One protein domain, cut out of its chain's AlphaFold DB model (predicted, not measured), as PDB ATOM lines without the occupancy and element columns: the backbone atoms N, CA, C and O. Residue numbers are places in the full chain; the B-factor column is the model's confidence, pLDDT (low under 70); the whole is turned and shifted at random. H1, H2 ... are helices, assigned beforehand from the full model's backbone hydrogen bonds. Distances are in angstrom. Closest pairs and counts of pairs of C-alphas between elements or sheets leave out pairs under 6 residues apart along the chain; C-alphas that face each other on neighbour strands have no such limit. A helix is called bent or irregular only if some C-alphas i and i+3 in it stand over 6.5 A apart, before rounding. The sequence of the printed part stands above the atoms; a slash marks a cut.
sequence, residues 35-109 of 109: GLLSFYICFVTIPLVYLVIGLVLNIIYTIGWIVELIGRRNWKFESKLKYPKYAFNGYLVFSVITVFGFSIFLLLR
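Overview. This is residues 35 to 109 of the 109 residues of an uncharacterized protein of Maribacter spongiicola (UniProt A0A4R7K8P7). This is a long helical hairpin: H2 and H3 run side by side in opposite ways and make the length of a rod, and the short helix H1 packs on the last part of H3, near the open end of the hairpin. The turn of residues 72 to 76 closes the other end. The printed part has 75 residues with three named helices, in the order H1, H2, H3, and no named strand; the class is all helix. The whole is loose, with a radius of gyration of the C-alphas of 16.0 A, and the C-alphas span 48 by 18 by 18 A.

Along the chain. Start at C-alpha 35, at (-13.704, 30.595, -1.488), where H1 begins; it takes residues 35 to 42 and is 10.8 A from first to last C-alpha. Next find C-alpha 47 at (-17.845, 29.377, 6.993); from there H2, residues 47 to 71, runs 36.9 A to Gly 71. H3, residues 77 to 108, is the longest helix with 32 residues; look for its last C-alpha, that of Leu 108, at (-24.738, 44.345, -1.763), 46.3 A from that of Phe 77. Near residue 84 you will find a kink of 33 degrees in H3, and the helix is irregular, but only just: C-alphas 81 and 84 are 6.8 A apart.

Arrangement. Begin with H2 and H3, a helical hairpin: they touch, and their closest C-alphas, those of Gly 64 and Ala 87, are 6.9 A apart. Their lines stand at a shallow tilt of 15 degrees, and they run opposite ways. Then look at residues 99 to 107 of H3, the part of it that touches H1; the closest C-alphas, those of Cys 42 and Leu 107, are 5.6 A apart. H1 and H3 run the same way at a shallow tilt of 29 degrees. H1 and H2 are close but not clearly touching, with the closest C-alphas, those of Gly 35 and Tyr 50, 7.1 A apart; they run opposite ways at a steep tilt of 41 degrees. In the backbone of H1 every O i to N i+4 pair is within hydrogen-bond range, while in H2 it is 20 of 21 pairs and in H3 26 of 28.

Size, cuts and confidence. The two C-alphas farthest apart are those of Thr 45 and Phe 77, at 48.5 A, while those of Gly 35 and Arg 109, the first and last printed, are 18.9 A apart. The printed part has no cut, and it ends at residue 109, the chain's last residue. The links from H1 to H2 and from H2 to H3 are both tight, with 4 and 5 residues between the helices. In the B-factor column the mean pLDDT of the printed part is 87.7; look at residues 42 to 45 for the four values under 70.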
ATOM      1  N   GLY A  35     -13.016  30.494  -2.772       88.88
ATOM      2  CA  GLY A  35     -13.704  30.595  -1.488       88.88
ATOM      3  C   GLY A  35     -12.950  31.473  -0.488       88.88
ATOM      4  O   GLY A  35     -13.563  32.322   0.155       88.88
ATOM      5  N   LEU A  36     -11.621  31.335  -0.401       88.00
ATOM      6  CA  LEU A  36     -10.777  32.215   0.416       88.00
ATOM      7  C   LEU A  36     -10.877  33.683  -0.012       88.00
ATOM      8  O   LEU A  36     -11.002  34.560   0.842       88.00
ATOM      9  N   LEU A  37     -10.861  33.959  -1.318       88.25
ATOM     10  CA  LEU A  37     -11.008  35.324  -1.819       88.25
ATOM     11  C   LEU A  37     -12.398  35.891  -1.495       88.25
ATOM     12  O   LEU A  37     -12.505  37.029  -1.044       88.25
ATOM     13  N   SER A  38     -13.453  35.087  -1.645       84.81
ATOM     14  CA  SER A  38     -14.820  35.460  -1.259       84.81
ATOM     15  C   SER A  38     -14.953  35.754   0.239       84.81
ATOM     16  O   SER A  38     -15.660  36.693   0.609       84.81
ATOM     17  N   PHE A  39     -14.254  35.014   1.110       81.12
ATOM     18  CA  PHE A  39     -14.200  35.336   2.542       81.12
ATOM     19  C   PHE A  39     -13.573  36.707   2.801       81.12
ATOM     20  O   PHE A  39     -14.101  37.464   3.616       81.12
ATOM     21  N   TYR A  40     -12.484  37.034   2.098       81.12
ATOM     22  CA  TYR A  40     -11.787  38.310   2.260       81.12
ATOM     23  C   TYR A  40     -12.639  39.510   1.819       81.12
ATOM     24  O   TYR A  40     -12.635  40.538   2.486       81.12
ATOM     25  N   ILE A  41     -13.399  39.375   0.725       76.00
ATOM     26  CA  ILE A  41     -14.220  40.469   0.171       76.00
ATOM     27  C   ILE A  41     -15.407  40.810   1.082       76.00
ATOM     28  O   ILE A  41     -15.738  41.981   1.240       76.00
ATOM     29  N   CYS A  42     -16.055  39.805   1.672       69.25
ATOM     30  CA  CYS A  42     -17.355  40.002   2.316       69.25
ATOM     31  C   CYS A  42     -17.332  39.930   3.850       69.25
ATOM     32  O   CYS A  42     -18.397  40.035   4.450       69.25
ATOM     33  N   PHE A  43     -16.175  39.694   4.495       63.34
ATOM     34  CA  PHE A  43     -16.081  39.442   5.948       63.34
ATOM     35  C   PHE A  43     -17.150  38.440   6.446       63.34
ATOM     36  O   PHE A  43     -17.709  38.574   7.535       63.34
ATOM     37  N   VAL A  44     -17.487  37.435   5.624       59.97
ATOM     38  CA  VAL A  44     -18.605  36.523   5.912       59.97
ATOM     39  C   VAL A  44     -18.238  35.631   7.088       59.97
ATOM     40  O   VAL A  44     -17.346  34.792   7.002       59.97
ATOM     41  N   THR A  45     -18.980  35.791   8.180       61.66
ATOM     42  CA  THR A  45     -18.740  35.153   9.481       61.66
ATOM     43  C   THR A  45     -19.222  33.706   9.575       61.66
ATOM     44  O   THR A  45     -18.994  33.062  10.596       61.66
ATOM     45  N   ILE A  46     -19.864  33.160   8.530       74.12
ATOM     46  CA  ILE A  46     -20.434  31.803   8.545       74.12
ATOM     47  C   ILE A  46     -19.735  30.902   7.509       74.12
ATOM     48  O   ILE A  46     -20.271  30.669   6.420       74.12
ATOM     49  N   PRO A  47     -18.562  30.329   7.845       78.38
ATOM     50  CA  PRO A  47     -17.845  29.377   6.993       78.38
ATOM     51  C   PRO A  47     -18.688  28.184   6.533       78.38
ATOM     52  O   PRO A  47     -18.462  27.634   5.456       78.38
ATOM     53  N   LEU A  48     -19.692  27.806   7.332       84.69
ATOM     54  CA  LEU A  48     -20.568  26.669   7.067       84.69
ATOM     55  C   LEU A  48     -21.294  26.776   5.717       84.69
ATOM     56  O   LEU A  48     -21.447  25.768   5.033       84.69
ATOM     57  N   VAL A  49     -21.695  27.980   5.294       84.88
ATOM     58  CA  VAL A  49     -22.425  28.169   4.028       84.88
ATOM     59  C   VAL A  49     -21.552  27.792   2.830       84.88
ATOM     60  O   VAL A  49     -22.000  27.072   1.939       84.88
ATOM     61  N   TYR A  50     -20.280  28.194   2.833       85.50
ATOM     62  CA  TYR A  50     -19.341  27.854   1.762       85.50
ATOM     63  C   TYR A  50     -18.982  26.366   1.743       85.50
ATOM     64  O   TYR A  50     -18.791  25.804   0.665       85.50
ATOM     65  N   LEU A  51     -18.955  25.702   2.905       87.75
ATOM     66  CA  LEU A  51     -18.789  24.247   2.971       87.75
ATOM     67  C   LEU A  51     -19.975  23.515   2.334       87.75
ATOM     68  O   LEU A  51     -19.770  22.589   1.552       87.75
ATOM     69  N   VAL A  52     -21.208  23.954   2.615       91.00
ATOM     70  CA  VAL A  52     -22.417  23.378   2.005       91.00
ATOM     71  C   VAL A  52     -22.420  23.602   0.493       91.00
ATOM     72  O   VAL A  52     -22.645  22.654  -0.257       91.00
ATOM     73  N   ILE A  53     -22.104  24.817   0.029       91.62
ATOM     74  CA  ILE A  53     -21.986  25.119  -1.406       91.62
ATOM     75  C   ILE A  53     -20.924  24.219  -2.053       91.62
ATOM     76  O   ILE A  53     -21.198  23.582  -3.069       91.62
ATOM     77  N   GLY A  54     -19.738  24.103  -1.449       92.56
ATOM     78  CA  GLY A  54     -18.660  23.247  -1.950       92.56
ATOM     79  C   GLY A  54     -19.047  21.767  -2.032       92.56
ATOM     80  O   GLY A  54     -18.695  21.091  -3.004       92.56
ATOM     81  N   LEU A  55     -19.812  21.267  -1.056       94.12
ATOM     82  CA  LEU A  55     -20.325  19.897  -1.042       94.12
ATOM     83  C   LEU A  55     -21.343  19.668  -2.165       94.12
ATOM     84  O   LEU A  55     -21.203  18.714  -2.931       94.12
ATOM     85  N   VAL A  56     -22.329  20.559  -2.306       95.62
ATOM     86  CA  VAL A  56     -23.347  20.480  -3.369       95.62
ATOM     87  C   VAL A  56     -22.689  20.523  -4.744       95.62
ATOM     88  O   VAL A  56     -22.999  19.701  -5.608       95.62
ATOM     89  N   LEU A  57     -21.727  21.425  -4.934       95.69
ATOM     90  CA  LEU A  57     -20.952  21.495  -6.160       95.69
ATOM     91  C   LEU A  57     -20.245  20.154  -6.422       95.69
ATOM     92  O   LEU A  57     -20.456  19.571  -7.486       95.69
ATOM     93  N   ASN A  58     -19.516  19.586  -5.461       95.50
ATOM     94  CA  ASN A  58     -18.841  18.292  -5.643       95.50
ATOM     95  C   ASN A  58     -19.794  17.130  -6.005       95.50
ATOM     96  O   ASN A  58     -19.402  16.218  -6.745       95.50
ATOM     97  N   ILE A  59     -21.046  17.159  -5.537       95.25
ATOM     98  CA  ILE A  59     -22.084  16.206  -5.959       95.25
ATOM     99  C   ILE A  59     -22.430  16.419  -7.438       95.25
ATOM    100  O   ILE A  59     -22.394  15.466  -8.215       95.25
ATOM    101  N   ILE A  60     -22.685  17.660  -7.861       95.44
ATOM    102  CA  ILE A  60     -22.993  17.989  -9.264       95.44
ATOM    103  C   ILE A  60     -21.827  17.612 -10.191       95.44
ATOM    104  O   ILE A  60     -22.050  17.048 -11.262       95.44
ATOM    105  N   TYR A  61     -20.579  17.832  -9.763       94.38
ATOM    106  CA  TYR A  61     -19.391  17.387 -10.502       94.38
ATOM    107  C   TYR A  61     -19.418  15.875 -10.760       94.38
ATOM    108  O   TYR A  61     -19.098  15.406 -11.851       94.38
ATOM    109  N   THR A  62     -19.839  15.111  -9.749       94.75
ATOM    110  CA  THR A  62     -19.921  13.648  -9.813       94.75
ATOM    111  C   THR A  62     -20.948  13.186 -10.843       94.75
ATOM    112  O   THR A  62     -20.700  12.247 -11.598       94.75
ATOM    113  N   ILE A  63     -22.069  13.902 -10.957       94.38
ATOM    114  CA  ILE A  63     -23.082  13.643 -11.988       94.38
ATOM    115  C   ILE A  63     -22.484  13.811 -13.395       94.38
ATOM    116  O   ILE A  63     -22.788  13.012 -14.279       94.38
ATOM    117  N   GLY A  64     -21.590  14.784 -13.606       92.31
ATOM    118  CA  GLY A  64     -20.963  15.037 -14.910       92.31
ATOM    119  C   GLY A  64     -20.234  13.821 -15.493       92.31
ATOM    120  O   GLY A  64     -20.447  13.457 -16.651       92.31
ATOM    121  N   TRP A  65     -19.431  13.126 -14.687       92.38
ATOM    122  CA  TRP A  65     -18.737  11.930 -15.171       92.38
ATOM    123  C   TRP A  65     -19.624  10.684 -15.216       92.38
ATOM    124  O   TRP A  65     -19.406   9.816 -16.064       92.38
ATOM    125  N   ILE A  66     -20.666  10.605 -14.380       94.56
ATOM    126  CA  ILE A  66     -21.703   9.564 -14.488       94.56
ATOM    127  C   ILE A  66     -22.426   9.675 -15.839       94.56
ATOM    128  O   ILE A  66     -22.622   8.665 -16.519       94.56
ATOM    129  N   VAL A  67     -22.761  10.893 -16.274       93.88
ATOM    130  CA  VAL A  67     -23.382  11.141 -17.586       93.88
ATOM    131  C   VAL A  67     -22.462  10.685 -18.722       93.88
ATOM    132  O   VAL A  67     -22.932  10.038 -19.660       93.88
ATOM    133  N   GLU A  68     -21.151  10.922 -18.622       92.81
ATOM    134  CA  GLU A  68     -20.182  10.404 -19.596       92.81
ATOM    135  C   GLU A  68     -20.128   8.871 -19.622       92.81
ATOM    136  O   GLU A  68     -20.085   8.275 -20.700       92.81
ATOM    137  N   LEU A  69     -20.171   8.210 -18.460       92.56
ATOM    138  CA  LEU A  69     -20.172   6.746 -18.381       92.56
ATOM    139  C   LEU A  69     -21.413   6.117 -19.014       92.56
ATOM    140  O   LEU A  69     -21.288   5.096 -19.696       92.56
ATOM    141  N   ILE A  70     -22.586   6.717 -18.811       92.62
ATOM    142  CA  ILE A  70     -23.845   6.279 -19.432       92.62
ATOM    143  C   ILE A  70     -23.791   6.538 -20.945       92.62
ATOM    144  O   ILE A  70     -24.107   5.663 -21.754       92.62
ATOM    145  N   GLY A  71     -23.316   7.722 -21.339       88.94
ATOM    146  CA  GLY A  71     -23.184   8.149 -22.729       88.94
ATOM    147  C   GLY A  71     -22.116   7.402 -23.532       88.94
ATOM    148  O   GLY A  71     -22.164   7.393 -24.765       88.94
ATOM    149  N   ARG A  72     -21.179   6.714 -22.863       84.69
ATOM    150  CA  ARG A  72     -19.999   6.101 -23.495       84.69
ATOM    151  C   ARG A  72     -20.332   5.148 -24.643       84.69
ATOM    152  O   ARG A  72     -19.546   5.039 -25.584       84.69
ATOM    153  N   ARG A  73     -21.466   4.436 -24.567       84.81
ATOM    154  CA  ARG A  73     -21.881   3.448 -25.578       84.81
ATOM    155  C   ARG A  73     -22.596   4.103 -26.760       84.81
ATOM    156  O   ARG A  73     -22.321   3.734 -27.895       84.81
ATOM    157  N   ASN A  74     -23.456   5.086 -26.491       88.06
ATOM    158  CA  ASN A  74     -24.464   5.553 -27.449       88.06
ATOM    159  C   ASN A  74     -24.131   6.907 -28.100       88.06
ATOM    160  O   ASN A  74     -24.775   7.292 -29.072       88.06
ATOM    161  N   TRP A  75     -23.154   7.656 -27.584       88.81
ATOM    162  CA  TRP A  75     -22.790   8.953 -28.156       88.81
ATOM    163  C   TRP A  75     -21.974   8.840 -29.442       88.81
ATOM    164  O   TRP A  75     -21.162   7.931 -29.613       88.81
ATOM    165  N   LYS A  76     -22.149   9.823 -30.332       86.81
ATOM    166  CA  LYS A  76     -21.338   9.970 -31.546       86.81
ATOM    167  C   LYS A  76     -19.877  10.246 -31.182       86.81
ATOM    168  O   LYS A  76     -19.587  10.861 -30.156       86.81
ATOM    169  N   PHE A  77     -18.966   9.820 -32.055       80.44
ATOM    170  CA  PHE A  77     -17.514   9.967 -31.897       80.44
ATOM    171  C   PHE A  77     -17.094  11.376 -31.457       80.44
ATOM    172  O   PHE A  77     -16.400  11.534 -30.453       80.44
ATOM    173  N   GLU A  78     -17.573  12.407 -32.157       82.69
ATOM    174  CA  GLU A  78     -17.208  13.789 -31.842       82.69
ATOM    175  C   GLU A  78     -17.635  14.202 -30.433       82.69
ATOM    176  O   GLU A  78     -16.880  14.856 -29.712       82.69
ATOM    177  N   SER A  79     -18.834  13.786 -30.022       84.38
ATOM    178  CA  SER A  79     -19.386  14.088 -28.706       84.38
ATOM    179  C   SER A  79     -18.565  13.435 -27.595       84.38
ATOM    180  O   SER A  79     -18.308  14.088 -26.589       84.38
ATOM    181  N   LYS A  80     -18.067  12.203 -27.788       85.75
ATOM    182  CA  LYS A  80     -17.226  11.503 -26.795       85.75
ATOM    183  C   LYS A  80     -15.910  12.226 -26.492       85.75
ATOM    184  O   LYS A  80     -15.408  12.131 -25.375       85.75
ATOM    185  N   LEU A  81     -15.343  12.926 -27.476       84.44
ATOM    186  CA  LEU A  81     -14.079  13.657 -27.326       84.44
ATOM    187  C   LEU A  81     -14.281  15.089 -26.814       84.44
ATOM    188  O   LEU A  81     -13.448  15.607 -26.066       84.44
ATOM    189  N   LYS A  82     -15.373  15.735 -27.236       87.94
ATOM    190  CA  LYS A  82     -15.692  17.129 -26.903       87.94
ATOM    191  C   LYS A  82     -16.330  17.252 -25.514       87.94
ATOM    192  O   LYS A  82     -15.891  18.097 -24.735       87.94
ATOM    193  N   TYR A  83     -17.309  16.401 -25.188       90.94
ATOM    194  CA  TYR A  83     -18.097  16.462 -23.950       90.94
ATOM    195  C   TYR A  83     -17.262  16.660 -22.677       90.94
ATOM    196  O   TYR A  83     -17.466  17.686 -22.038       90.94
ATOM    197  N   PRO A  84     -16.301  15.783 -22.324       90.25
ATOM    198  CA  PRO A  84     -15.538  15.904 -21.077       90.25
ATOM    199  C   PRO A  84     -14.911  17.288 -20.892       90.25
ATOM    200  O   PRO A  84     -14.988  17.877 -19.817       90.25
ATOM    201  N   LYS A  85     -14.322  17.848 -21.959       89.69
ATOM    202  CA  LYS A  85     -13.664  19.162 -21.915       89.69
ATOM    203  C   LYS A  85     -14.668  20.291 -21.683       89.69
ATOM    204  O   LYS A  85     -14.435  21.139 -20.827       89.69
ATOM    205  N   TYR A  86     -15.769  20.301 -22.436       91.81
ATOM    206  CA  TYR A  86     -16.792  21.343 -22.317       91.81
ATOM    207  C   TYR A  86     -17.586  21.227 -21.018       91.81
ATOM    208  O   TYR A  86     -17.843  22.242 -20.383       91.81
ATOM    209  N   ALA A  87     -17.924  20.009 -20.599       93.38
ATOM    210  CA  ALA A  87     -18.621  19.749 -19.350       93.38
ATOM    211  C   ALA A  87     -17.772  20.194 -18.153       93.38
ATOM    212  O   ALA A  87     -18.266  20.945 -17.319       93.38
ATOM    213  N   PHE A  88     -16.484  19.828 -18.112       93.50
ATOM    214  CA  PHE A  88     -15.573  20.275 -17.057       93.50
ATOM    215  C   PHE A  88     -15.408  21.801 -17.034       93.50
ATOM    216  O   PHE A  88     -15.599  22.419 -15.990       93.50
ATOM    217  N   ASN A  89     -15.088  22.426 -18.174       93.38
ATOM    218  CA  ASN A  89     -14.874  23.875 -18.231       93.38
ATOM    219  C   ASN A  89     -16.155  24.657 -17.912       93.38
ATOM    220  O   ASN A  89     -16.110  25.619 -17.151       93.38
ATOM    221  N   GLY A  90     -17.293  24.242 -18.471       94.56
ATOM    222  CA  GLY A  90     -18.586  24.867 -18.205       94.56
ATOM    223  C   GLY A  90     -18.970  24.754 -16.733       94.56
ATOM    224  O   GLY A  90     -19.379  25.736 -16.124       94.56
ATOM    225  N   TYR A  91     -18.751  23.583 -16.138       95.50
ATOM    226  CA  TYR A  91     -18.984  23.363 -14.718       95.50
ATOM    227  C   TYR A  91     -18.046  24.194 -13.822       95.50
ATOM    228  O   TYR A  91     -18.485  24.730 -12.802       95.50
ATOM    229  N   LEU A  92     -16.772  24.343 -14.199       94.62
ATOM    230  CA  LEU A  92     -15.823  25.191 -13.477       94.62
ATOM    231  C   LEU A  92     -16.291  26.648 -13.488       94.62
ATOM    232  O   LEU A  92     -16.407  27.249 -12.424       94.62
ATOM    233  N   VAL A  93     -16.639  27.188 -14.660       96.06
ATOM    234  CA  VAL A  93     -17.163  28.558 -14.787       96.06
ATOM    235  C   VAL A  93     -18.446  28.732 -13.971       96.06
ATOM    236  O   VAL A  93     -18.556  29.688 -13.209       96.06
ATOM    237  N   PHE A  94     -19.383  27.785 -14.062       96.44
ATOM    238  CA  PHE A  94     -20.609  27.791 -13.263       96.44
ATOM    239  C   PHE A  94     -20.323  27.821 -11.753       96.44
ATOM    240  O   PHE A  94     -20.930  28.605 -11.022       96.44
ATOM    241  N   SER A  95     -19.368  27.014 -11.285       95.69
ATOM    242  CA  SER A  95     -18.974  26.953  -9.872       95.69
ATOM    243  C   SER A  95     -18.365  28.271  -9.395       95.69
ATOM    244  O   SER A  95     -18.747  28.778  -8.342       95.69
ATOM    245  N   VAL A  96     -17.455  28.847 -10.189       94.50
ATOM    246  CA  VAL A  96     -16.830  30.150  -9.914       94.50
ATOM    247  C   VAL A  96     -17.900  31.234  -9.799       94.50
ATOM    248  O   VAL A  96     -17.935  31.947  -8.800       94.50
ATOM    249  N   ILE A  97     -18.804  31.321 -10.780       94.25
ATOM    250  CA  ILE A  97     -19.898  32.303 -10.785       94.25
ATOM    251  C   ILE A  97     -20.815  32.105  -9.581       94.25
ATOM    252  O   ILE A  97     -21.222  33.084  -8.972       94.25
ATOM    253  N   THR A  98     -21.123  30.863  -9.211       92.75
ATOM    254  CA  THR A  98     -21.982  30.577  -8.055       92.75
ATOM    255  C   THR A  98     -21.361  31.098  -6.762       92.75
ATOM    256  O   THR A  98     -22.023  31.805  -6.007       92.75
ATOM    257  N   VAL A  99     -20.081  30.800  -6.514       91.19
ATOM    258  CA  VAL A  99     -19.398  31.218  -5.280       91.19
ATOM    259  C   VAL A  99     -19.167  32.730  -5.253       91.19
ATOM    260  O   VAL A  99     -19.526  33.383  -4.271       91.19
ATOM    261  N   PHE A 100     -18.647  33.314  -6.337       88.38
ATOM    262  CA  PHE A 100     -18.450  34.764  -6.407       88.38
ATOM    263  C   PHE A 100     -19.768  35.534  -6.401       88.38
ATOM    264  O   PHE A 100     -19.898  36.517  -5.676       88.38
ATOM    265  N   GLY A 101     -20.755  35.089  -7.175       88.19
ATOM    266  CA  GLY A 101     -22.072  35.713  -7.241       88.19
ATOM    267  C   GLY A 101     -22.762  35.713  -5.883       88.19
ATOM    268  O   GLY A 101     -23.299  36.739  -5.480       88.19
ATOM    269  N   PHE A 102     -22.661  34.611  -5.133       87.31
ATOM    270  CA  PHE A 102     -23.155  34.552  -3.760       87.31
ATOM    271  C   PHE A 102     -22.428  35.543  -2.840       87.31
ATOM    272  O   PHE A 102     -23.080  36.241  -2.068       87.31
ATOM    273  N   SER A 103     -21.101  35.671  -2.958       84.88
ATOM    274  CA  SER A 103     -20.352  36.667  -2.180       84.88
ATOM    275  C   SER A 103     -20.757  38.111  -2.519       84.88
ATOM    276  O   SER A 103     -21.081  38.878  -1.620       84.88
ATOM    277  N   ILE A 104     -20.863  38.470  -3.803       84.25
ATOM    278  CA  ILE A 104     -21.292  39.813  -4.230       84.25
ATOM    279  C   ILE A 104     -22.720  40.102  -3.759       84.25
ATOM    280  O   ILE A 104     -22.998  41.195  -3.276       84.25
ATOM    281  N   PHE A 105     -23.618  39.120  -3.851       85.38
ATOM    282  CA  PHE A 105     -24.980  39.247  -3.343       85.38
ATOM    283  C   PHE A 105     -25.010  39.554  -1.839       85.38
ATOM    284  O   PHE A 105     -25.777  40.411  -1.414       85.38
ATOM    285  N   LEU A 106     -24.161  38.895  -1.043       82.44
ATOM    286  CA  LEU A 106     -24.027  39.190   0.386       82.44
ATOM    287  C   LEU A 106     -23.392  40.558   0.662       82.44
ATOM    288  O   LEU A 106     -23.719  41.156   1.676       82.44
ATOM    289  N   LEU A 107     -22.500  41.047  -0.204       81.94
ATOM    290  CA  LEU A 107     -21.886  42.374  -0.072       81.94
ATOM    291  C   LEU A 107     -22.888  43.511  -0.337       81.94
ATOM    292  O   LEU A 107     -22.805  44.563   0.284       81.94
ATOM    293  N   LEU A 108     -23.784  43.323  -1.311       82.50
ATOM    294  CA  LEU A 108     -24.738  44.345  -1.763       82.50
ATOM    295  C   LEU A 108     -26.027  44.405  -0.928       82.50
ATOM    296  O   LEU A 108     -26.841  45.302  -1.152       82.50
ATOM    297  N   ARG A 109     -26.236  43.440  -0.031       73.06
ATOM    298  CA  ARG A 109     -27.386  43.373   0.871       73.06
ATOM    299  C   ARG A 109     -27.062  44.024   2.209       73.06
ATOM    300  O   ARG A 109     -27.956  44.735   2.715       73.06
TER     301      ARG A 109